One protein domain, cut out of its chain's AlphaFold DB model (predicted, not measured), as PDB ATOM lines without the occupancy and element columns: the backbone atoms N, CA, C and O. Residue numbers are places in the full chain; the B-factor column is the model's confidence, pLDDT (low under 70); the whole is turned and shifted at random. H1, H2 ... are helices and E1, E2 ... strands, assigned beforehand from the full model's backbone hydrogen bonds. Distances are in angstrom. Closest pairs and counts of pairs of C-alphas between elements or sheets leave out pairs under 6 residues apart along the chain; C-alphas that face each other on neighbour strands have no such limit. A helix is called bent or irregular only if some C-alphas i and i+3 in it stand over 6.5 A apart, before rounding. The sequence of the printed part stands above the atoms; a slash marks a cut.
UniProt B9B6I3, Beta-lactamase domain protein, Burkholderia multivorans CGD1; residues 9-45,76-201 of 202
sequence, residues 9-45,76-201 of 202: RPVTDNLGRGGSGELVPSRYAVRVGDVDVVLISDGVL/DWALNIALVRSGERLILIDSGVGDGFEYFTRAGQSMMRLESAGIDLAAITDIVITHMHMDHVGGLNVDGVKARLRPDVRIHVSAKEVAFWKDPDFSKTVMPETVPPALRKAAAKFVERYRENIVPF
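This is residues 9 to 45 and 76 to 201 of the 202 residues of the protein "Beta-lactamase domain protein" of Burkholderia multivorans CGD1 (UniProt B9B6I3). One strongly twisted sheet of seven strands makes a wall, with the long strands E2 and E3 toward one edge and the short strands E4, E5, E6 and E7 toward the other; H1, H2 and H3 are on one face of it. The longest helix, H6, packs on H3, and residues 171 to 178, just before H6, stick out. The printed part has 163 residues with six named helices and seven named strands, in the order H1 E1 E2 E3 E4 H2 E5 H3 H4 E6 H5 H6 E7. The sheet is mixed, in the order E1 E2 E3 E4 E5 E6 E7, antiparallel from E1 to E4 and parallel from E4 to E7, and the class is mixed, helices and strands. The whole is compact, with a radius of gyration of the C-alphas of 15.7 A and spans of 48 by 33 by 31 A.

H1, residues 9 to 12, is on the sheet at a height of 8.5 A and only just lies over E2, residues 35 to 45, with 3 of its C-alphas on that strand. The edge strand E1, residues 27 to 32, forms a hairpin with E2, with N 30 and O 37 at 2.9 A. E3, residues 76 to 86, is antiparallel to E2 at 159 degrees, with N 38 and O 83 at 2.8 A. E4, residues 89 to 93, forms a hairpin with E3, with N 84 and O 91 at 2.8 A. H2, residues 110 to 116, is on the same face as H1 at a height of 9.0 A; its closest C-alpha pair with E2 is Ser 110 and Asp 42, 4.3 A apart. E5, residues 126 to 128, is parallel to E4, with N 128 and O 92 at 2.8 A. H3, residues 134 to 141, is on the same face as H2 at a height of 5.9 A, over none of the strands; it is irregular, C-alphas 136 and 139 being 7.3 A apart. H4, residues 145 to 148, is not on the sheet and is close to H3 but not clearly touching, the closest C-alphas being those of Leu 140 and Lys 146, 6.8 A. E6, residues 154 to 158, is parallel to E5, with N 156 and O 127 at 2.7 A. H5, residues 159 to 164, only grazes the sheet. H6, residues 179 to 194, touches H3, closest at the C-alphas of Ala 186 and Met 134, 5.2 A, the same way at a steep tilt of 35.0 degrees, only just past shallow. The edge strand E7, residues 198 to 201, is parallel to E6, with N 199 and O 155 at 2.8 A. Three strand-helix-strand units, parallel neighbour strands with helices between, have right-handed crossovers: E4, H2, E5; E5, H3 H4, E6; and E6, H5 H6, E7. Every O i to N i+4 pair is within hydrogen-bond range in H2, H5 and H6, against 2 of 4 in H3; H1 and H4 are too short for such a pair.

H1 begins at C-alpha 9, (310.520, 222.839, 194.096). E1 measures 16.1 A from first to last C-alpha, E2 29.1 A and E3 31.8 A. H6 runs 22.4 A from C-alpha 179 at (332.231, 211.046, 223.938), and E7 ends at C-alpha 201, (342.576, 218.911, 200.633).

The two C-alphas farthest apart, those of Asp 13 and Ser 171, are 48.3 A apart. Residues 46 to 75 are not printed, and C-alphas 45 and 76 are 5.5 A apart across this cut. The links H1 to E1, E4 to H2 and H5 to H6 are long. The mean pLDDT of the printed part is 89.6, with residues 9 to 23, 100 and 102 to 103 under 70.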
ATOM      1  N   ARG A   9     310.832 223.566 195.323       49.44
ATOM      2  CA  ARG A   9     310.520 222.839 194.096       49.44
ATOM      3  C   ARG A   9     311.755 222.612 193.205       49.44
ATOM      4  O   ARG A   9     312.064 221.456 192.977       49.44
ATOM      5  N   PRO A  10     312.576 223.608 192.827       50.34
ATOM      6  CA  PRO A  10     313.741 223.396 191.957       50.34
ATOM      7  C   PRO A  10     314.740 222.335 192.442       50.34
ATOM      8  O   PRO A  10     315.355 221.655 191.622       50.34
ATOM      9  N   VAL A  11     314.891 222.163 193.761       52.75
ATOM     10  CA  VAL A  11     315.805 221.152 194.315       52.75
ATOM     11  C   VAL A  11     315.188 219.758 194.280       52.75
ATOM     12  O   VAL A  11     315.888 218.797 193.962       52.75
ATOM     13  N   THR A  12     313.891 219.645 194.580       56.16
ATOM     14  CA  THR A  12     313.179 218.364 194.727       56.16
ATOM     15  C   THR A  12     312.397 217.921 193.488       56.16
ATOM     16  O   THR A  12     312.020 216.756 193.410       56.16
ATOM     17  N   ASP A  13     312.147 218.809 192.521       50.81
ATOM     18  CA  ASP A  13     311.172 218.630 191.425       50.81
ATOM     19  C   ASP A  13     311.518 217.482 190.473       50.81
ATOM     20  O   ASP A  13     310.676 217.078 189.679       50.81
ATOM     21  N   ASN A  14     312.716 216.906 190.594       49.53
ATOM     22  CA  ASN A  14     313.153 215.747 189.822       49.53
ATOM     23  C   ASN A  14     313.791 214.632 190.666       49.53
ATOM     24  O   ASN A  14     314.425 213.749 190.092       49.53
ATOM     25  N   LEU A  15     313.682 214.653 192.002       50.75
ATOM     26  CA  LEU A  15     314.472 213.738 192.838       50.75
ATOM     27  C   LEU A  15     313.707 212.570 193.508       50.75
ATOM     28  O   LEU A  15     314.378 211.635 193.946       50.75
ATOM     29  N   GLY A  16     312.363 212.490 193.551       49.12
ATOM     30  CA  GLY A  16     311.753 211.264 194.109       49.12
ATOM     31  C   GLY A  16     310.240 211.194 194.340       49.12
ATOM     32  O   GLY A  16     309.508 212.176 194.247       49.12
ATOM     33  N   ARG A  17     309.785 209.963 194.634       50.44
ATOM     34  CA  ARG A  17     308.385 209.548 194.849       50.44
ATOM     35  C   ARG A  17     307.838 210.060 196.189       50.44
ATOM     36  O   ARG A  17     308.451 209.845 197.227       50.44
ATOM     37  N   GLY A  18     306.650 210.665 196.182       48.41
ATOM     38  CA  GLY A  18     305.952 211.057 197.414       48.41
ATOM     39  C   GLY A  18     305.396 209.842 198.163       48.41
ATOM     40  O   GLY A  18     304.700 209.029 197.553       48.41
ATOM     41  N   GLY A  19     305.673 209.711 199.468       52.00
ATOM     42  CA  GLY A  19     305.020 208.661 200.262       52.00
ATOM     43  C   GLY A  19     305.451 208.399 201.711       52.00
ATOM     44  O   GLY A  19     304.693 207.734 202.405       52.00
ATOM     45  N   SER A  20     306.589 208.884 202.221       51.91
ATOM     46  CA  SER A  20     307.070 208.462 203.559       51.91
ATOM     47  C   SER A  20     307.719 209.585 204.376       51.91
ATOM     48  O   SER A  20     308.885 209.490 204.748       51.91
ATOM     49  N   GLY A  21     306.998 210.681 204.621       59.06
ATOM     50  CA  GLY A  21     307.541 211.853 205.320       59.06
ATOM     51  C   GLY A  21     306.912 212.132 206.682       59.06
ATOM     52  O   GLY A  21     305.763 211.778 206.936       59.06
ATOM     53  N   GLU A  22     307.673 212.819 207.533       69.00
ATOM     54  CA  GLU A  22     307.175 213.487 208.740       69.00
ATOM     55  C   GLU A  22     306.002 214.433 208.406       69.00
ATOM     56  O   GLU A  22     305.950 215.000 207.311       69.00
ATOM     57  N   LEU A  23     305.086 214.650 209.364       67.00
ATOM     58  CA  LEU A  23     303.927 215.548 209.192       67.00
ATOM     59  C   LEU A  23     304.341 216.979 208.813       67.00
ATOM     60  O   LEU A  23     303.683 217.626 208.000       67.00
ATOM     61  N   VAL A  24     305.437 217.459 209.403       76.38
ATOM     62  CA  VAL A  24     306.094 218.714 209.039       76.38
ATOM     63  C   VAL A  24     307.499 218.360 208.558       76.38
ATOM     64  O   VAL A  24     308.272 217.808 209.340       76.38
ATOM     65  N   PRO A  25     307.853 218.651 207.296       79.00
ATOM     66  CA  PRO A  25     309.189 218.362 206.796       79.00
ATOM     67  C   PRO A  25     310.259 219.143 207.566       79.00
ATOM     68  O   PRO A  25     310.258 220.375 207.551       79.00
ATOM     69  N   SER A  26     311.218 218.440 208.169       89.94
ATOM     70  CA  SER A  26     312.360 219.038 208.880       89.94
ATOM     71  C   SER A  26     313.453 219.521 207.915       89.94
ATOM     72  O   SER A  26     314.609 219.093 207.983       89.94
ATOM     73  N   ARG A  27     313.070 220.377 206.961       89.56
ATOM     74  CA  ARG A  27     313.952 220.907 205.915       89.56
ATOM     75  C   ARG A  27     313.628 222.348 205.540       89.56
ATOM     76  O   ARG A  27     312.471 222.761 205.568       89.56
ATOM     77  N   TYR A  28     314.645 223.085 205.112       91.12
ATOM     78  CA  TYR A  28     314.531 224.467 204.651       91.12
ATOM     79  C   TYR A  28     315.295 224.653 203.341       91.12
ATOM     80  O   TYR A  28     316.477 224.334 203.273       91.12
ATOM     81  N   ALA A  29     314.627 225.166 202.307       89.81
ATOM     82  CA  ALA A  29     315.229 225.374 200.993       89.81
ATOM     83  C   ALA A  29     315.421 226.861 200.692       89.81
ATOM     84  O   ALA A  29     314.511 227.672 200.892       89.81
ATOM     85  N   VAL A  30     316.586 227.204 200.151       90.94
ATOM     86  CA  VAL A  30     316.960 228.566 199.780       90.94
ATOM     87  C   VAL A  30     317.843 228.557 198.536       90.94
ATOM     88  O   VAL A  30     318.669 227.669 198.342       90.94
ATOM     89  N   ARG A  31     317.668 229.568 197.684       90.75
ATOM     90  CA  ARG A  31     318.544 229.839 196.542       90.75
ATOM     91  C   ARG A  31     319.558 230.910 196.937       90.75
ATOM     92  O   ARG A  31     319.155 231.966 197.422       90.75
ATOM     93  N   VAL A  32     320.843 230.659 196.700       92.31
ATOM     94  CA  VAL A  32     321.941 231.611 196.930       92.31
ATOM     95  C   VAL A  32     322.677 231.831 195.611       92.31
ATOM     96  O   VAL A  32     323.434 230.972 195.166       92.31
ATOM     97  N   GLY A  33     322.431 232.969 194.954       94.38
ATOM     98  CA  GLY A  33     322.909 233.192 193.585       94.38
ATOM     99  C   GLY A  33     322.390 232.100 192.646       94.38
ATOM    100  O   GLY A  33     321.183 231.863 192.582       94.38
ATOM    101  N   ASP A  34     323.307 231.393 191.989       91.69
ATOM    102  CA  ASP A  34     322.997 230.295 191.063       91.69
ATOM    103  C   ASP A  34     322.971 228.909 191.736       91.69
ATOM    104  O   ASP A  34     322.863 227.887 191.058       91.69
ATOM    105  N   VAL A  35     323.070 228.857 193.069       94.06
ATOM    106  CA  VAL A  35     323.201 227.615 193.840       94.06
ATOM    107  C   VAL A  35     321.956 227.340 194.674       94.06
ATOM    108  O   VAL A  35     321.544 228.140 195.515       94.06
ATOM    109  N   ASP A  36     321.381 226.164 194.466       93.75
ATOM    110  CA  ASP A  36     320.272 225.620 195.241       93.75
ATOM    111  C   ASP A  36     320.772 224.976 196.536       93.75
ATOM    112  O   ASP A  36     321.657 224.124 196.491       93.75
ATOM    113  N   VAL A  37     320.185 225.330 197.680       94.81
ATOM    114  CA  VAL A  37     320.549 224.775 198.992       94.81
ATOM    115  C   VAL A  37     319.310 224.254 199.710       94.81
ATOM    116  O   VAL A  37     318.301 224.949 199.817       94.81
ATOM    117  N   VAL A  38     319.402 223.045 200.256       93.81
ATOM    118  CA  VAL A  38     318.412 222.477 201.178       93.81
ATOM    119  C   VAL A  38     319.118 222.086 202.462       93.81
ATOM    120  O   VAL A  38     319.962 221.197 202.471       93.81
ATOM    121  N   LEU A  39     318.748 222.735 203.557       95.38
ATOM    122  CA  LEU A  39     319.099 222.297 204.897       95.38
ATOM    123  C   LEU A  39     318.142 221.190 205.317       95.38
ATOM    124  O   LEU A  39     316.929 221.326 205.147       95.38
ATOM    125  N   ILE A  40     318.679 220.116 205.879       94.69
ATOM    126  CA  ILE A  40     317.912 219.007 206.444       94.69
ATOM    127  C   ILE A  40     318.386 218.824 207.874       94.69
ATOM    128  O   ILE A  40     319.582 218.683 208.128       94.69
ATOM    129  N   SER A  41     317.451 218.830 208.815       95.88
ATOM    130  CA  SER A  41     317.787 218.549 210.204       95.88
ATOM    131  C   SER A  41     318.142 217.071 210.352       95.88
ATOM    132  O   SER A  41     317.417 216.208 209.860       95.88
ATOM    133  N   ASP A  42     319.210 216.760 211.078       95.88
ATOM    134  CA  ASP A  42     319.462 215.408 211.595       95.88
ATOM    135  C   ASP A  42     318.677 215.150 212.893       95.88
ATOM    136  O   ASP A  42     318.453 214.008 213.281       95.88
ATOM    137  N   GLY A  43     318.193 216.222 213.525       94.00
ATOM    138  CA  GLY A  43     317.499 216.219 214.801       94.00
ATOM    139  C   GLY A  43     318.206 217.114 215.811       94.00
ATOM    140  O   GLY A  43     318.822 218.117 215.442       94.00
ATOM    141  N   VAL A  44     318.091 216.768 217.091       93.25
ATOM    142  CA  VAL A  44     318.720 217.516 218.183       93.25
ATOM    143  C   VAL A  44     319.455 216.598 219.145       93.25
ATOM    144  O   VAL A  44     319.004 215.493 219.450       93.25
ATOM    145  N   LEU A  45     320.574 217.100 219.650       89.69
ATOM    146  CA  LEU A  45     321.427 216.453 220.628       89.69
ATOM    147  C   LEU A  45     321.326 217.209 221.965       89.69
ATOM    148  O   LEU A  45     321.814 218.336 222.056       89.69
ATOM    149  N   ASP A  76     319.076 221.833 223.774       91.19
ATOM    150  CA  ASP A  76     318.988 221.048 222.548       91.19
ATOM    151  C   ASP A  76     319.927 221.634 221.485       91.19
ATOM    152  O   ASP A  76     319.651 222.694 220.914       91.19
ATOM    153  N   TRP A  77     321.037 220.949 221.201       91.81
ATOM    154  CA  TRP A  77     321.930 221.309 220.101       91.81
ATOM    155  C   TRP A  77     321.328 220.847 218.776       91.81
ATOM    156  O   TRP A  77     321.178 219.649 218.534       91.81
ATOM    157  N   ALA A  78     320.974 221.788 217.901       94.56
ATOM    158  CA  ALA A  78     320.424 221.462 216.593       94.56
ATOM    159  C   ALA A  78     321.513 220.954 215.639       94.56
ATOM    160  O   ALA A  78     322.523 221.624 215.424       94.56
ATOM    161  N   LEU A  79     321.268 219.797 215.027       96.12
ATOM    162  CA  LEU A  79     322.144 219.192 214.033       96.12
ATOM    163  C   LEU A  79     321.503 219.309 212.653       96.12
ATOM    164  O   LEU A  79     320.327 218.981 212.470       96.12
ATOM    165  N   ASN A  80     322.275 219.785 211.680       97.50
ATOM    166  CA  ASN A  80     321.809 219.998 210.316       97.50
ATOM    167  C   ASN A  80     322.881 219.572 209.318       97.50
ATOM    168  O   ASN A  80     324.061 219.843 209.519       97.50
ATOM    169  N   ILE A  81     322.433 218.981 208.219       98.00
ATOM    170  CA  ILE A  81     323.227 218.750 207.014       98.00
ATOM    171  C   ILE A  81     322.727 219.678 205.907       98.00
ATOM    172  O   ILE A  81     321.595 220.178 205.964       98.00
ATOM    173  N   ALA A  82     323.544 219.891 204.882       97.56
ATOM    174  CA  ALA A  82     323.137 220.671 203.719       97.56
ATOM    175  C   ALA A  82     323.295 219.863 202.435       97.56
ATOM    176  O   ALA A  82     324.320 219.231 202.208       97.56
ATOM    177  N   LEU A  83     322.298 219.934 201.563       97.06
ATOM    178  CA  LEU A  83     322.393 219.473 200.189       97.06
ATOM    179  C   LEU A  83     322.478 220.685 199.271       97.06
ATOM    180  O   LEU A  83     321.624 221.570 199.320       97.06
ATOM    181  N   VAL A  84     323.499 220.712 198.429       96.81
ATOM    182  CA  VAL A  84     323.819 221.836 197.559       96.81
ATOM    183  C   VAL A  84     323.833 221.363 196.113       96.81
ATOM    184  O   VAL A  84     324.585 220.459 195.753       96.81
ATOM    185  N   ARG A  85     323.020 221.984 195.261       95.50
ATOM    186  CA  ARG A  85     323.033 221.752 193.815       95.50
ATOM    187  C   ARG A  85     323.663 222.948 193.113       95.50
ATOM    188  O   ARG A  85     323.190 224.076 193.236       95.50
ATOM    189  N   SER A  86     324.714 222.673 192.345       93.12
ATOM    190  CA  SER A  86     325.443 223.661 191.549       93.12
ATOM    191  C   SER A  86     325.801 223.057 190.194       93.12
ATOM    192  O   SER A  86     326.712 222.230 190.094       93.12
ATOM    193  N   GLY A  87     325.081 223.458 189.144       91.75
ATOM    194  CA  GLY A  87     325.182 222.830 187.826       91.75
ATOM    195  C   GLY A  87     324.850 221.336 187.897       91.75
ATOM    196  O   GLY A  87     323.802 220.950 188.413       91.75
ATOM    197  N   GLU A  88     325.762 220.497 187.411       91.62
ATOM    198  CA  GLU A  88     325.618 219.033 187.416       91.62
ATOM    199  C   GLU A  88     326.017 218.375 188.746       91.62
ATOM    200  O   GLU A  88     325.802 217.177 188.924       91.62
ATOM    201  N   ARG A  89     326.592 219.131 189.691       95.25
ATOM    202  CA  ARG A  89     327.002 218.586 190.989       95.25
ATOM    203  C   ARG A  89     325.860 218.616 191.987       95.25
ATOM    204  O   ARG A  89     325.152 219.621 192.114       95.25
ATOM    205  N   LEU A  90     325.748 217.526 192.735       96.62
ATOM    206  CA  LEU A  90     324.897 217.412 193.906       96.62
ATOM    207  C   LEU A  90     325.784 217.063 195.097       96.62
ATOM    208  O   LEU A  90     326.319 215.960 195.182       96.62
ATOM    209  N   ILE A  91     325.962 218.038 195.977       98.50
ATOM    210  CA  ILE A  91     326.969 218.031 197.029       98.50
ATOM    211  C   ILE A  91     326.264 217.896 198.372       98.50
ATOM    212  O   ILE A  91     325.460 218.755 198.733       98.50
ATOM    213  N   LEU A  92     326.572 216.844 199.118       98.62
ATOM    214  CA  LEU A  92     326.148 216.703 200.508       98.62
ATOM    215  C   LEU A  92     327.229 217.285 201.428       98.62
ATOM    216  O   LEU A  92     328.399 216.945 201.288       98.62
ATOM    217  N   ILE A  93     326.856 218.146 202.367       98.75
ATOM    218  CA  ILE A  93     327.741 218.672 203.409       98.75
ATOM    219  C   ILE A  93     327.344 218.015 204.725       98.75
ATOM    220  O   ILE A  93     326.236 218.249 205.217       98.75
ATOM    221  N   ASP A  94     328.269 217.220 205.261       98.69
ATOM    222  CA  ASP A  94     328.094 216.347 206.422       98.69
ATOM    223  C   ASP A  94     326.926 215.354 206.289       98.69
ATOM    224  O   ASP A  94     326.185 215.321 205.309       98.69
ATOM    225  N   SER A  95     326.791 214.458 207.264       98.00
ATOM    226  CA  SER A  95     325.845 213.341 207.198       98.00
ATOM    227  C   SER A  95     325.061 213.088 208.480       98.00
ATOM    228  O   SER A  95     324.216 212.198 208.487       98.00
ATOM    229  N   GLY A  96     325.261 213.872 209.538       96.38
ATOM    230  CA  GLY A  96     324.564 213.667 210.807       96.38
ATOM    231  C   GLY A  96     325.153 212.527 211.645       96.38
ATOM    232  O   GLY A  96     326.181 211.938 211.301       96.38
ATOM    233  N   VAL A  97     324.463 212.203 212.738       94.62
ATOM    234  CA  VAL A  97     324.883 211.243 213.780       94.62
ATOM    235  C   VAL A  97     324.779 209.782 213.343       94.62
ATOM    236  O   VAL A  97     325.541 208.935 213.815       94.62
ATOM    237  N   GLY A  98     323.853 209.473 212.436       91.69
ATOM    238  CA  GLY A  98     323.516 208.092 212.085       91.69
ATOM    239  C   GLY A  98     322.843 207.325 213.230       91.69
ATOM    240  O   GLY A  98     322.303 207.910 214.162       91.69
ATOM    241  N   ASP A  99     322.869 205.996 213.151       77.06
ATOM    242  CA  ASP A  99     322.127 205.069 214.021       77.06
ATOM    243  C   ASP A  99     322.977 204.445 215.147       77.06
ATOM    244  O   ASP A  99     322.509 203.593 215.899       77.06
ATOM    245  N   GLY A 100     324.235 204.871 215.290       64.25
ATOM    246  CA  GLY A 100     325.226 204.215 216.150       64.25
ATOM    247  C   GLY A 100     325.207 204.593 217.636       64.25
ATOM    248  O   GLY A 100     326.101 204.152 218.363       64.25
ATOM    249  N   PHE A 101     324.257 205.418 218.089       70.81
ATOM    250  CA  PHE A 101     324.282 206.024 219.425       70.81
ATOM    251  C   PHE A 101     322.919 205.941 220.118       70.81
ATOM    252  O   PHE A 101     322.071 206.813 219.952       70.81
ATOM    253  N   GLU A 102     322.737 204.909 220.948       68.06
ATOM    254  CA  GLU A 102     321.477 204.600 221.651       68.06
ATOM    255  C   GLU A 102     320.915 205.773 222.476       68.06
ATOM    256  O   GLU A 102     319.705 205.885 222.663       68.06
ATOM    257  N   TYR A 103     321.777 206.680 222.942       69.75
ATOM    258  CA  TYR A 103     321.381 207.838 223.744       69.75
ATOM    259  C   TYR A 103     320.869 209.024 222.912       69.75
ATOM    260  O   TYR A 103     320.265 209.942 223.467       69.75
ATOM    261  N   PHE A 104     321.079 209.031 221.594       78.81
ATOM    262  CA  PHE A 104     320.705 210.141 220.708       78.81
ATOM    263  C   PHE A 104     319.414 209.840 219.951       78.81
ATOM    264  O   PHE A 104     319.323 209.974 218.735       78.81
ATOM    265  N   THR A 105     318.374 209.477 220.702       82.94
ATOM    266  CA  THR A 105     317.058 209.076 220.169       82.94
ATOM    267  C   THR A 105     316.326 210.180 219.402       82.94
ATOM    268  O   THR A 105     315.364 209.906 218.689       82.94
ATOM    269  N   ARG A 106     316.769 211.436 219.547       89.62
ATOM    270  CA  ARG A 106     316.217 212.623 218.876       89.62
ATOM    271  C   ARG A 106     317.079 213.108 217.702       89.62
ATOM    272  O   ARG A 106     316.772 214.167 217.158       89.62
ATOM    273  N   ALA A 107     318.120 212.362 217.324       92.75
ATOM    274  CA  ALA A 107     319.020 212.639 216.200       92.75
ATOM    275  C   ALA A 107     319.101 211.430 215.238       92.75
ATOM    276  O   ALA A 107     318.290 210.503 215.333       92.75
ATOM    277  N   GLY A 108     320.032 211.451 214.278       93.19
ATOM    278  CA  GLY A 108     320.248 210.345 213.336       93.19
ATOM    279  C   GLY A 108     319.192 210.233 212.234       93.19
ATOM    280  O   GLY A 108     319.041 209.179 211.617       93.19
ATOM    281  N   GLN A 109     318.423 211.296 211.994       92.88
ATOM    282  CA  GLN A 109     317.312 211.305 211.041       92.88
ATOM    283  C   GLN A 109     317.727 211.737 209.626       92.88
ATOM    284  O   GLN A 109     316.896 211.700 208.717       92.88
ATOM    285  N   SER A 110     318.975 212.169 209.417       94.06
ATOM    286  CA  SER A 110     319.450 212.780 208.167       94.06
ATOM    287  C   SER A 110     319.190 211.924 206.921       94.06
ATOM    288  O   SER A 110     318.593 212.411 205.962       94.06
ATOM    289  N   MET A 111     319.589 210.648 206.936       92.31
ATOM    290  CA  MET A 111     319.479 209.741 205.784       92.31
ATOM    291  C   MET A 111     318.022 209.453 205.437       92.31
ATOM    292  O   MET A 111     317.609 209.640 204.294       92.31
ATOM    293  N   MET A 112     317.210 209.122 206.444       90.06
ATOM    294  CA  MET A 112     315.768 208.971 206.266       90.06
ATOM    295  C   MET A 112     315.149 210.254 205.691       90.06
ATOM    296  O   MET A 112     314.371 210.189 204.744       90.06
ATOM    297  N   ARG A 113     315.499 211.435 206.213       91.44
ATOM    298  CA  ARG A 113     314.922 212.712 205.762       91.44
ATOM    299  C   ARG A 113     315.365 213.113 204.356       91.44
ATOM    300  O   ARG A 113     314.563 213.728 203.651       91.44
ATOM    301  N   LEU A 114     316.579 212.754 203.931       89.88
ATOM    302  CA  LEU A 114     317.006 212.857 202.531       89.88
ATOM    303  C   LEU A 114     316.064 212.033 201.641       89.88
ATOM    304  O   LEU A 114     315.471 212.561 200.703       89.88
ATOM    305  N   GLU A 115     315.828 210.772 201.988       85.12
ATOM    306  CA  GLU A 115     314.949 209.881 201.222       85.12
ATOM    307  C   GLU A 115     313.491 210.340 201.211       85.12
ATOM    308  O   GLU A 115     312.856 210.366 200.159       85.12
ATOM    309  N   SER A 116     312.957 210.764 202.359       82.50
ATOM    310  CA  SER A 116     311.603 211.317 202.492       82.50
ATOM    311  C   SER A 116     311.430 212.650 201.761       82.50
ATOM    312  O   SER A 116     310.310 213.045 201.429       82.50
ATOM    313  N   ALA A 117     312.522 213.376 201.516       80.12
ATOM    314  CA  ALA A 117     312.543 214.525 200.618       80.12
ATOM    315  C   ALA A 117     312.621 214.129 199.140       80.12
ATOM    316  O   ALA A 117     312.636 215.011 198.283       80.12
ATOM    317  N   GLY A 118     312.615 212.823 198.863       80.75
ATOM    318  CA  GLY A 118     312.831 212.257 197.553       80.75
ATOM    319  C   GLY A 118     314.207 212.654 197.076       80.75
ATOM    320  O   GLY A 118     314.276 213.331 196.077       80.75
ATOM    321  N   ILE A 119     315.278 212.371 197.812       85.19
ATOM    322  CA  ILE A 119     316.653 212.565 197.344       85.19
ATOM    323  C   ILE A 119     317.276 211.182 197.241       85.19
ATOM    324  O   ILE A 119     317.441 210.487 198.243       85.19
ATOM    325  N   ASP A 120     317.607 210.780 196.017       89.06
ATOM    326  CA  ASP A 120     318.358 209.555 195.783       89.06
ATOM    327  C   ASP A 120     319.828 209.757 196.176       89.06
ATOM    328  O   ASP A 120     320.511 210.639 195.646       89.06
ATOM    329  N   LEU A 121     320.329 208.921 197.087       93.38
ATOM    330  CA  LEU A 121     321.730 208.940 197.505       93.38
ATOM    331  C   LEU A 121     322.680 208.643 196.333       93.38
ATOM    332  O   LEU A 121     323.802 209.149 196.320       93.38
ATOM    333  N   ALA A 122     322.235 207.905 195.312       95.44
ATOM    334  CA  ALA A 122     323.041 207.633 194.124       95.44
ATOM    335  C   ALA A 122     323.264 208.886 193.257       95.44
ATOM    336  O   ALA A 122     324.218 208.937 192.478       95.44
ATOM    337  N   ALA A 123     322.425 209.917 193.402       94.69
ATOM    338  CA  ALA A 123     322.580 211.181 192.687       94.69
ATOM    339  C   ALA A 123     323.665 212.087 193.297       94.69
ATOM    340  O   ALA A 123     324.097 213.032 192.635       94.69
ATOM    341  N   ILE A 124     324.106 211.825 194.534       97.25
ATOM    342  CA  ILE A 124     325.127 212.622 195.223       97.25
ATOM    343  C   ILE A 124     326.473 212.409 194.531       97.25
ATOM    344  O   ILE A 124     327.016 211.307 194.530       97.25
ATOM    345  N   THR A 125     327.009 213.471 193.934       98.38
ATOM    346  CA  THR A 125     328.286 213.453 193.209       98.38
ATOM    347  C   THR A 125     329.466 213.611 194.155       98.38
ATOM    348  O   THR A 125     330.498 212.956 193.995       98.38
ATOM    349  N   ASP A 126     329.294 214.468 195.158       98.75
ATOM    350  CA  ASP A 126     330.337 214.869 196.083       98.75
ATOM    351  C   ASP A 126     329.785 214.923 197.507       98.75
ATOM    352  O   ASP A 126     328.629 215.276 197.744       98.75
ATOM    353  N   ILE A 127     330.644 214.619 198.467       98.81
ATOM    354  CA  ILE A 127     330.380 214.798 199.886       98.81
ATOM    355  C   ILE A 127     331.501 215.661 200.445       98.81
ATOM    356  O   ILE A 127     332.667 215.382 200.193       98.81
ATOM    357  N   VAL A 128     331.169 216.697 201.200       98.88
ATOM    358  CA  VAL A 128     332.132 217.511 201.938       98.88
ATOM    359  C   VAL A 128     331.942 217.222 203.415       98.88
ATOM    360  O   VAL A 128     330.846 217.398 203.941       98.88
ATOM    361  N   ILE A 129     333.005 216.779 204.076       98.81
ATOM    362  CA  ILE A 129     333.026 216.575 205.520       98.81
ATOM    363  C   ILE A 129     333.727 217.770 206.149       98.81
ATOM    364  O   ILE A 129     334.903 218.019 205.870       98.81
ATOM    365  N   THR A 130     333.003 218.514 206.981       98.56
ATOM    366  CA  THR A 130     333.557 219.682 207.678       98.56
ATOM    367  C   THR A 130     334.632 219.256 208.670       98.56
ATOM    368  O   THR A 130     335.700 219.860 208.717       98.56
ATOM    369  N   HIS A 131     334.357 218.187 209.417       98.44
ATOM    370  CA  HIS A 131     335.265 217.489 210.323       98.44
ATOM    371  C   HIS A 131     334.693 216.098 210.649       98.44
ATOM    372  O   HIS A 131     333.528 215.815 210.371       98.44
ATOM    373  N   MET A 132     335.493 215.194 211.211       97.94
ATOM    374  CA  MET A 132     335.142 213.772 211.333       97.94
ATOM    375  C   MET A 132     334.585 213.385 212.711       97.94
ATOM    376  O   MET A 132     334.737 212.241 213.148       97.94
ATOM    377  N   HIS A 133     333.901 214.308 213.393       95.94
ATOM    378  CA  HIS A 133     333.108 213.944 214.566       95.94
ATOM    379  C   HIS A 133     331.928 213.037 214.198       95.94
ATOM    380  O   HIS A 133     331.460 212.988 213.057       95.94
ATOM    381  N   MET A 134     331.434 212.307 215.200       94.19
ATOM    382  CA  MET A 134     330.366 211.324 215.022       94.19
ATOM    383  C   MET A 134     329.075 211.916 214.451       94.19
ATOM    384  O   MET A 134     328.408 211.252 213.672       94.19
ATOM    385  N   ASP A 135     328.748 213.157 214.795       94.69
ATOM    386  CA  ASP A 135     327.576 213.906 214.341       94.69
ATOM    387  C   ASP A 135     327.718 214.474 212.924       94.69
ATOM    388  O   ASP A 135     326.770 215.037 212.383       94.69
ATOM    389  N   HIS A 136     328.869 214.253 212.284       97.88
ATOM    390  CA  HIS A 136     329.147 214.674 210.915       97.88
ATOM    391  C   HIS A 136     329.353 213.483 209.980       97.88
ATOM    392  O   HIS A 136     328.806 213.474 208.878       97.88
ATOM    393  N   VAL A 137     330.083 212.444 210.399       98.06
ATOM    394  CA  VAL A 137     330.330 211.239 209.570       98.06
ATOM    395  C   VAL A 137     329.408 210.062 209.895       98.06
ATOM    396  O   VAL A 137     329.429 209.041 209.204       98.06
ATOM    397  N   GLY A 138     328.612 210.170 210.957       96.38
ATOM    398  CA  GLY A 138     327.806 209.081 211.489       96.38
ATOM    399  C   GLY A 138     326.747 208.566 210.519       96.38
ATOM    400  O   GLY A 138     326.613 207.353 210.358       96.38
ATOM    401  N   GLY A 139     326.068 209.447 209.785       96.44
ATOM    402  CA  GLY A 139     325.093 209.038 208.770       96.44
ATOM    403  C   GLY A 139     325.704 208.184 207.659       96.44
ATOM    404  O   GLY A 139     325.091 207.219 207.208       96.44
ATOM    405  N   LEU A 140     326.940 208.469 207.241       97.62
ATOM    406  CA  LEU A 140     327.655 207.643 206.253       97.62
ATOM    407  C   LEU A 140     328.102 206.293 206.812       97.62
ATOM    408  O   LEU A 140     328.332 205.347 206.049       97.62
ATOM    409  N   ASN A 141     328.230 206.194 208.130       96.62
ATOM    410  CA  ASN A 141     328.591 204.968 208.820       96.62
ATOM    411  C   ASN A 141     327.411 204.006 209.006       96.62
ATOM    412  O   ASN A 141     327.667 202.843 209.334       96.62
ATOM    413  N   VAL A 142     326.171 204.448 208.769       94.75
ATOM    414  CA  VAL A 142     324.967 203.604 208.795       94.75
ATOM    415  C   VAL A 142     325.107 202.461 207.784       94.75
ATOM    416  O   VAL A 142     325.603 202.615 206.654       94.75
ATOM    417  N   ASP A 143     324.706 201.262 208.185       92.94
ATOM    418  CA  ASP A 143     324.830 200.083 207.336       92.94
ATOM    419  C   ASP A 143     323.905 200.187 206.110       92.94
ATOM    420  O   ASP A 143     322.827 200.770 206.141       92.94
ATOM    421  N   GLY A 144     324.392 199.725 204.956       94.19
ATOM    422  CA  GLY A 144     323.694 199.890 203.674       94.19
ATOM    423  C   GLY A 144     323.849 201.260 202.996       94.19
ATOM    424  O   GLY A 144     323.795 201.300 201.769       94.19
ATOM    425  N   VAL A 145     324.150 202.359 203.710       96.38
ATOM    426  CA  VAL A 145     324.284 203.703 203.090       96.38
ATOM    427  C   VAL A 145     325.330 203.732 201.972       96.38
ATOM    428  O   VAL A 145     325.001 204.104 200.850       96.38
ATOM    429  N   LYS A 146     326.556 203.241 202.217       97.12
ATOM    430  CA  LYS A 146     327.593 203.124 201.163       97.12
ATOM    431  C   LYS A 146     327.106 202.428 199.883       97.12
ATOM    432  O   LYS A 146     327.482 202.855 198.803       97.12
ATOM    433  N   ALA A 147     326.290 201.378 199.991       97.25
ATOM    434  CA  ALA A 147     325.816 200.624 198.825       97.25
ATOM    435  C   ALA A 147     324.783 201.397 197.984       97.25
ATOM    436  O   ALA A 147     324.492 201.007 196.858       97.25
ATOM    437  N   ARG A 148     324.220 202.473 198.542       96.56
ATOM    438  CA  ARG A 148     323.234 203.343 197.895       96.56
ATOM    439  C   ARG A 148     323.852 204.610 197.317       96.56
ATOM    440  O   ARG A 148     323.187 205.307 196.564       96.56
ATOM    441  N   LEU A 149     325.095 204.919 197.680       97.50
ATOM    442  CA  LEU A 149     325.873 205.961 197.024       97.50
ATOM    443  C   LEU A 149     326.374 205.445 195.674       97.50
ATOM    444  O   LEU A 149     326.567 204.244 195.476       97.50
ATOM    445  N   ARG A 150     326.641 206.365 194.750       96.56
ATOM    446  CA  ARG A 150     327.358 206.021 193.519       96.56
ATOM    447  C   ARG A 150     328.778 205.514 193.848       96.56
ATOM    448  O   ARG A 150     329.413 206.063 194.753       96.56
ATOM    449  N   PRO A 151     329.310 204.510 193.125       96.69
ATOM    450  CA  PRO A 151     330.625 203.932 193.432       96.69
ATOM    451  C   PRO A 151     331.786 204.936 193.380       96.69
ATOM    452  O   PRO A 151     332.737 204.825 194.150       96.69
ATOM    453  N   ASP A 152     331.694 205.921 192.490       97.50
ATOM    454  CA  ASP A 152     332.693 206.963 192.235       97.50
ATOM    455  C   ASP A 152     332.420 208.269 193.005       97.50
ATOM    456  O   ASP A 152     332.951 209.319 192.639       97.50
ATOM    457  N   VAL A 153     331.597 208.230 194.064       98.62
ATOM    458  CA  VAL A 153     331.356 209.406 194.915       98.62
ATOM    459  C   VAL A 153     332.684 209.926 195.465       98.62
ATOM    460  O   VAL A 153     333.529 209.152 195.924       98.62
ATOM    461  N   ARG A 154     332.873 211.245 195.412       98.75
ATOM    462  CA  ARG A 154     334.082 211.913 195.907       98.75
ATOM    463  C   ARG A 154     333.817 212.487 197.286       98.75
ATOM    464  O   ARG A 154     332.887 213.271 197.444       98.75
ATOM    465  N   ILE A 155     334.633 212.133 198.271       98.81
ATOM    466  CA  ILE A 155     334.464 212.606 199.645       98.81
ATOM    467  C   ILE A 155     335.621 213.526 200.015       98.81
ATOM    468  O   ILE A 155     336.742 213.080 200.235       98.81
ATOM    469  N   HIS A 156     335.348 214.822 200.065       98.81
ATOM    470  CA  HIS A 156     336.318 215.874 200.328       98.81
ATOM    471  C   HIS A 156     336.413 216.130 201.831       98.81
ATOM    472  O   HIS A 156     335.410 216.419 202.484       98.81
ATOM    473  N   VAL A 157     337.620 216.040 202.381       98.69
ATOM    474  CA  VAL A 157     337.914 216.278 203.803       98.69
ATOM    475  C   VAL A 157     339.336 216.816 203.939       98.69
ATOM    476  O   VAL A 157     340.199 216.489 203.126       98.69
ATOM    477  N   SER A 158     339.613 217.644 204.945       98.56
ATOM    478  CA  SER A 158     340.973 218.158 205.134       98.56
ATOM    479  C   SER A 158     341.964 217.021 205.418       98.56
ATOM    480  O   SER A 158     341.705 216.133 206.234       98.56
ATOM    481  N   ALA A 159     343.146 217.070 204.801       98.19
ATOM    482  CA  ALA A 159     344.247 216.151 205.077       98.19
ATOM    483  C   ALA A 159     344.668 216.195 206.557       98.19
ATOM    484  O   ALA A 159     345.026 215.166 207.134       98.19
ATOM    485  N   LYS A 160     344.584 217.376 207.185       98.25
ATOM    486  CA  LYS A 160     344.877 217.572 208.614       98.25
ATOM    487  C   LYS A 160     343.874 216.844 209.497       98.25
ATOM    488  O   LYS A 160     344.276 216.251 210.490       98.25
ATOM    489  N   GLU A 161     342.607 216.840 209.101       98.06
ATOM    490  CA  GLU A 161     341.550 216.134 209.818       98.06
ATOM    491  C   GLU A 161     341.794 214.622 209.777       98.06
ATOM    492  O   GLU A 161     341.885 213.966 210.812       98.06
ATOM    493  N   VAL A 162     342.042 214.071 208.585       97.75
ATOM    494  CA  VAL A 162     342.367 212.644 208.420       97.75
ATOM    495  C   VAL A 162     343.622 212.253 209.213       97.75
ATOM    496  O   VAL A 162     343.697 211.149 209.750       97.75
ATOM    497  N   ALA A 163     344.621 213.138 209.294       97.44
ATOM    498  CA  ALA A 163     345.821 212.905 210.090       97.44
ATOM    499  C   ALA A 163     345.538 212.932 211.601       97.44
ATOM    500  O   ALA A 163     345.998 212.034 212.305       97.44
ATOM    501  N   PHE A 164     344.765 213.911 212.081       97.62
ATOM    502  CA  PHE A 164     344.395 214.053 213.490       97.62
ATOM    503  C   PHE A 164     343.686 212.803 214.021       97.62
ATOM    504  O   PHE A 164     344.051 212.289 215.076       97.62
ATOM    505  N   TRP A 165     342.745 212.239 213.260       97.56
ATOM    506  CA  TRP A 165     341.963 211.074 213.699       97.56
ATOM    507  C   TRP A 165     342.726 209.748 213.769       97.56
ATOM    508  O   TRP A 165     342.168 208.762 214.249       97.56
ATOM    509  N   LYS A 166     343.998 209.708 213.354       96.00
ATOM    510  CA  LYS A 166     344.862 208.537 213.580       96.00
ATOM    511  C   LYS A 166     345.248 208.389 215.049       96.00
ATOM    512  O   LYS A 166     345.320 207.265 215.538       96.00
ATOM    513  N   ASP A 167     345.484 209.506 215.728       95.88
ATOM    514  CA  ASP A 167     345.817 209.547 217.151       95.88
ATOM    515  C   ASP A 167     345.372 210.886 217.767       95.88
ATOM    516  O   ASP A 167     346.191 211.776 218.006       95.88
ATOM    517  N   PRO A 168     344.054 211.090 217.959       95.75
ATOM    518  CA  PRO A 168     343.561 212.366 218.452       95.75
ATOM    519  C   PRO A 168     343.946 212.570 219.922       95.75
ATOM    520  O   PRO A 168     343.836 211.652 220.739       95.75
ATOM    521  N   ASP A 169     344.336 213.792 220.276       94.12
ATOM    522  CA  ASP A 169     344.605 214.207 221.654       94.12
ATOM    523  C   ASP A 169     343.427 215.024 222.201       94.12
ATOM    524  O   ASP A 169     343.152 216.137 221.753       94.12
ATOM    525  N   PHE A 170     342.741 214.467 223.201       93.12
ATOM    526  CA  PHE A 170     341.620 215.114 223.888       93.12
ATOM    527  C   PHE A 170     341.998 215.669 225.268       93.12
ATOM    528  O   PHE A 170     341.121 216.154 225.984       93.12
ATOM    529  N   SER A 171     343.278 215.645 225.656       91.12
ATOM    530  CA  SER A 171     343.750 216.080 226.984       91.12
ATOM    531  C   SER A 171     343.402 217.534 227.326       91.12
ATOM    532  O   SER A 171     343.360 217.906 228.495       91.12
ATOM    533  N   LYS A 172     343.123 218.354 226.307       88.56
ATOM    534  CA  LYS A 172     342.751 219.772 226.430       88.56
ATOM    535  C   LYS A 172     341.256 220.037 226.243       88.56
ATOM    536  O   LYS A 172     340.868 221.172 225.979       88.56
ATOM    537  N   THR A 173     340.420 219.009 226.334       87.00
ATOM    538  CA  THR A 173     338.972 219.118 226.120       87.00
ATOM    539  C   THR A 173     338.196 218.797 227.392       87.00
ATOM    540  O   THR A 173     338.668 218.059 228.253       87.00
ATOM    541  N   VAL A 174     336.987 219.351 227.503       82.38
ATOM    542  CA  VAL A 174     336.027 219.017 228.560       82.38
ATOM    543  C   VAL A 174     334.828 218.370 227.884       82.38
ATOM    544  O   VAL A 174     334.042 219.050 227.229       82.38
ATOM    545  N   MET A 175     334.709 217.051 228.009       83.69
ATOM    546  CA  MET A 175     333.611 216.282 227.427       83.69
ATOM    547  C   MET A 175     333.220 215.107 228.332       83.69
ATOM    548  O   MET A 175     334.066 214.625 229.088       83.69
ATOM    549  N   PRO A 176     331.959 214.634 228.279       82.62
ATOM    550  CA  PRO A 176     331.551 213.419 228.981       82.62
ATOM    551  C   PRO A 176     332.417 212.212 228.589       82.62
ATOM    552  O   PRO A 176     332.811 212.086 227.430       82.62
ATOM    553  N   GLU A 177     332.669 211.294 229.528       85.19
ATOM    554  CA  GLU A 177     333.606 210.166 229.353       85.19
ATOM    555  C   GLU A 177     333.290 209.259 228.152       85.19
ATOM    556  O   GLU A 177     334.184 208.659 227.558       85.19
ATOM    557  N   THR A 178     332.020 209.177 227.758       84.00
ATOM    558  CA  THR A 178     331.559 208.358 226.631       84.00
ATOM    559  C   THR A 178     331.831 208.988 225.262       84.00
ATOM    560  O   THR A 178     331.847 208.274 224.257       84.00
ATOM    561  N   VAL A 179     332.081 210.300 225.197       87.19
ATOM    562  CA  VAL A 179     332.231 211.046 223.938       87.19
ATOM    563  C   VAL A 179     333.557 210.752 223.222       87.19
ATOM    564  O   VAL A 179     333.499 210.382 222.048       87.19
ATOM    565  N   PRO A 180     334.751 210.826 223.847       91.81
ATOM    566  CA  PRO A 180     335.998 210.578 223.121       91.81
ATOM    567  C   PRO A 180     336.066 209.189 222.450       91.81
ATOM    568  O   PRO A 180     336.464 209.115 221.282       91.81
ATOM    569  N   PRO A 181     335.661 208.079 223.108       91.69
ATOM    570  CA  PRO A 181     335.587 206.770 222.456       91.69
ATOM    571  C   PRO A 181     334.615 206.733 221.271       91.69
ATOM    572  O   PRO A 181     334.932 206.141 220.237       91.69
ATOM    573  N   ALA A 182     333.452 207.382 221.395       90.19
ATOM    574  CA  ALA A 182     332.459 207.485 220.328       90.19
ATOM    575  C   ALA A 182     333.015 208.210 219.093       90.19
ATOM    576  O   ALA A 182     332.895 207.703 217.975       90.19
ATOM    577  N   LEU A 183     333.694 209.340 219.305       94.00
ATOM    578  CA  LEU A 183     334.339 210.101 218.240       94.00
ATOM    579  C   LEU A 183     335.409 209.271 217.514       94.00
ATOM    580  O   LEU A 183     335.377 209.156 216.289       94.00
ATOM    581  N   ARG A 184     336.309 208.614 218.265       95.50
ATOM    582  CA  ARG A 184     337.352 207.736 217.693       95.50
ATOM    583  C   ARG A 184     336.748 206.618 216.848       95.50
ATOM    584  O   ARG A 184     337.199 206.380 215.729       95.50
ATOM    585  N   LYS A 185     335.717 205.943 217.367       94.69
ATOM    586  CA  LYS A 185     335.034 204.843 216.674       94.69
ATOM    587  C   LYS A 185     334.397 205.315 215.366       94.69
ATOM    588  O   LYS A 185     334.541 204.640 214.348       94.69
ATOM    589  N   ALA A 186     333.706 206.455 215.382       95.56
ATOM    590  CA  ALA A 186     333.038 206.993 214.200       95.56
ATOM    591  C   ALA A 186     334.036 207.391 213.102       95.56
ATOM    592  O   ALA A 186     333.864 206.992 211.948       95.56
ATOM    593  N   ALA A 187     335.103 208.107 213.465       97.50
ATOM    594  CA  ALA A 187     336.152 208.511 212.537       97.50
ATOM    595  C   ALA A 187     336.881 207.305 211.921       97.50
ATOM    596  O   ALA A 187     337.057 207.246 210.702       97.50
ATOM    597  N   ALA A 188     337.246 206.310 212.738       97.38
ATOM    598  CA  ALA A 188     337.901 205.092 212.264       97.38
ATOM    599  C   ALA A 188     337.010 204.298 211.294       97.38
ATOM    600  O   ALA A 188     337.466 203.946 210.206       97.38
ATOM    601  N   LYS A 189     335.727 204.089 211.642       97.25
ATOM    602  CA  LYS A 189     334.754 203.400 210.771       97.25
ATOM    603  C   LYS A 189     334.577 204.137 209.441       97.25
ATOM    604  O   LYS A 189     334.531 203.499 208.390       97.25
ATOM    605  N   PHE A 190     334.522 205.469 209.471       97.94
ATOM    606  CA  PHE A 190     334.392 206.284 208.266       97.94
ATOM    607  C   PHE A 190     335.607 206.127 207.341       97.94
ATOM    608  O   PHE A 190     335.438 205.836 206.155       97.94
ATOM    609  N   VAL A 191     336.828 206.241 207.875       98.00
ATOM    610  CA  VAL A 191     338.055 206.068 207.080       98.00
ATOM    611  C   VAL A 191     338.147 204.655 206.518       98.00
ATOM    612  O   VAL A 191     338.393 204.496 205.327       98.00
ATOM    613  N   GLU A 192     337.906 203.627 207.333       97.69
ATOM    614  CA  GLU A 192     337.913 202.232 206.880       97.69
ATOM    615  C   GLU A 192     336.948 202.022 205.706       97.69
ATOM    616  O   GLU A 192     337.310 201.444 204.678       97.69
ATOM    617  N   ARG A 193     335.726 202.545 205.838       97.56
ATOM    618  CA  ARG A 193     334.653 202.346 204.868       97.56
ATOM    619  C   ARG A 193     334.857 203.136 203.582       97.56
ATOM    620  O   ARG A 193     334.469 202.636 202.526       97.56
ATOM    621  N   TYR A 194     335.445 204.328 203.640       98.31
ATOM    622  CA  TYR A 194     335.486 205.261 202.510       98.31
ATOM    623  C   TYR A 194     336.892 205.654 202.047       98.31
ATOM    624  O   TYR A 194     337.012 206.536 201.202       98.31
ATOM    625  N   ARG A 195     337.957 204.991 202.514       97.31
ATOM    626  CA  ARG A 195     339.351 205.302 202.128       97.31
ATOM    627  C   ARG A 195     339.591 205.461 200.619       97.31
ATOM    628  O   ARG A 195     340.449 206.239 200.235       97.31
ATOM    629  N   GLU A 196     338.855 204.734 199.778       97.94
ATOM    630  CA  GLU A 196     339.000 204.767 198.312       97.94
ATOM    631  C   GLU A 196     338.249 205.944 197.666       97.94
ATOM    632  O   GLU A 196     338.554 206.329 196.543       97.94
ATOM    633  N   ASN A 197     337.291 206.528 198.387       98.62
ATOM    634  CA  ASN A 197     336.479 207.666 197.962       98.62
ATOM    635  C   ASN A 197     337.007 209.006 198.505       98.62
ATOM    636  O   ASN A 197     336.593 210.063 198.026       98.62
ATOM    637  N   ILE A 198     337.881 208.978 199.517       98.44
ATOM    638  CA  ILE A 198     338.414 210.182 200.164       98.44
ATOM    639  C   ILE A 198     339.362 210.929 199.214       98.44
ATOM    640  O   ILE A 198     340.359 210.387 198.739       98.44
ATOM    641  N   VAL A 199     339.064 212.207 198.991       98.44
ATOM    642  CA  VAL A 199     339.855 213.171 198.221       98.44
ATOM    643  C   VAL A 199     340.311 214.273 199.187       98.44
ATOM    644  O   VAL A 199     339.555 215.214 199.438       98.44
ATOM    645  N   PRO A 200     341.505 214.155 199.792       97.50
ATOM    646  CA  PRO A 200     341.943 215.106 200.802       97.50
ATOM    647  C   PRO A 200     342.318 216.469 200.198       97.50
ATOM    648  O   PRO A 200     342.803 216.535 199.067       97.50
ATOM    649  N   PHE A 201     342.133 217.547 200.968       97.56
ATOM    650  CA  PHE A 201     342.576 218.911 200.633       97.56
ATOM    651  C   PHE A 201     343.352 219.571 201.794       97.56
ATOM    652  O   PHE A 201     343.248 219.120 202.935       97.56
TER     653      PHE A 201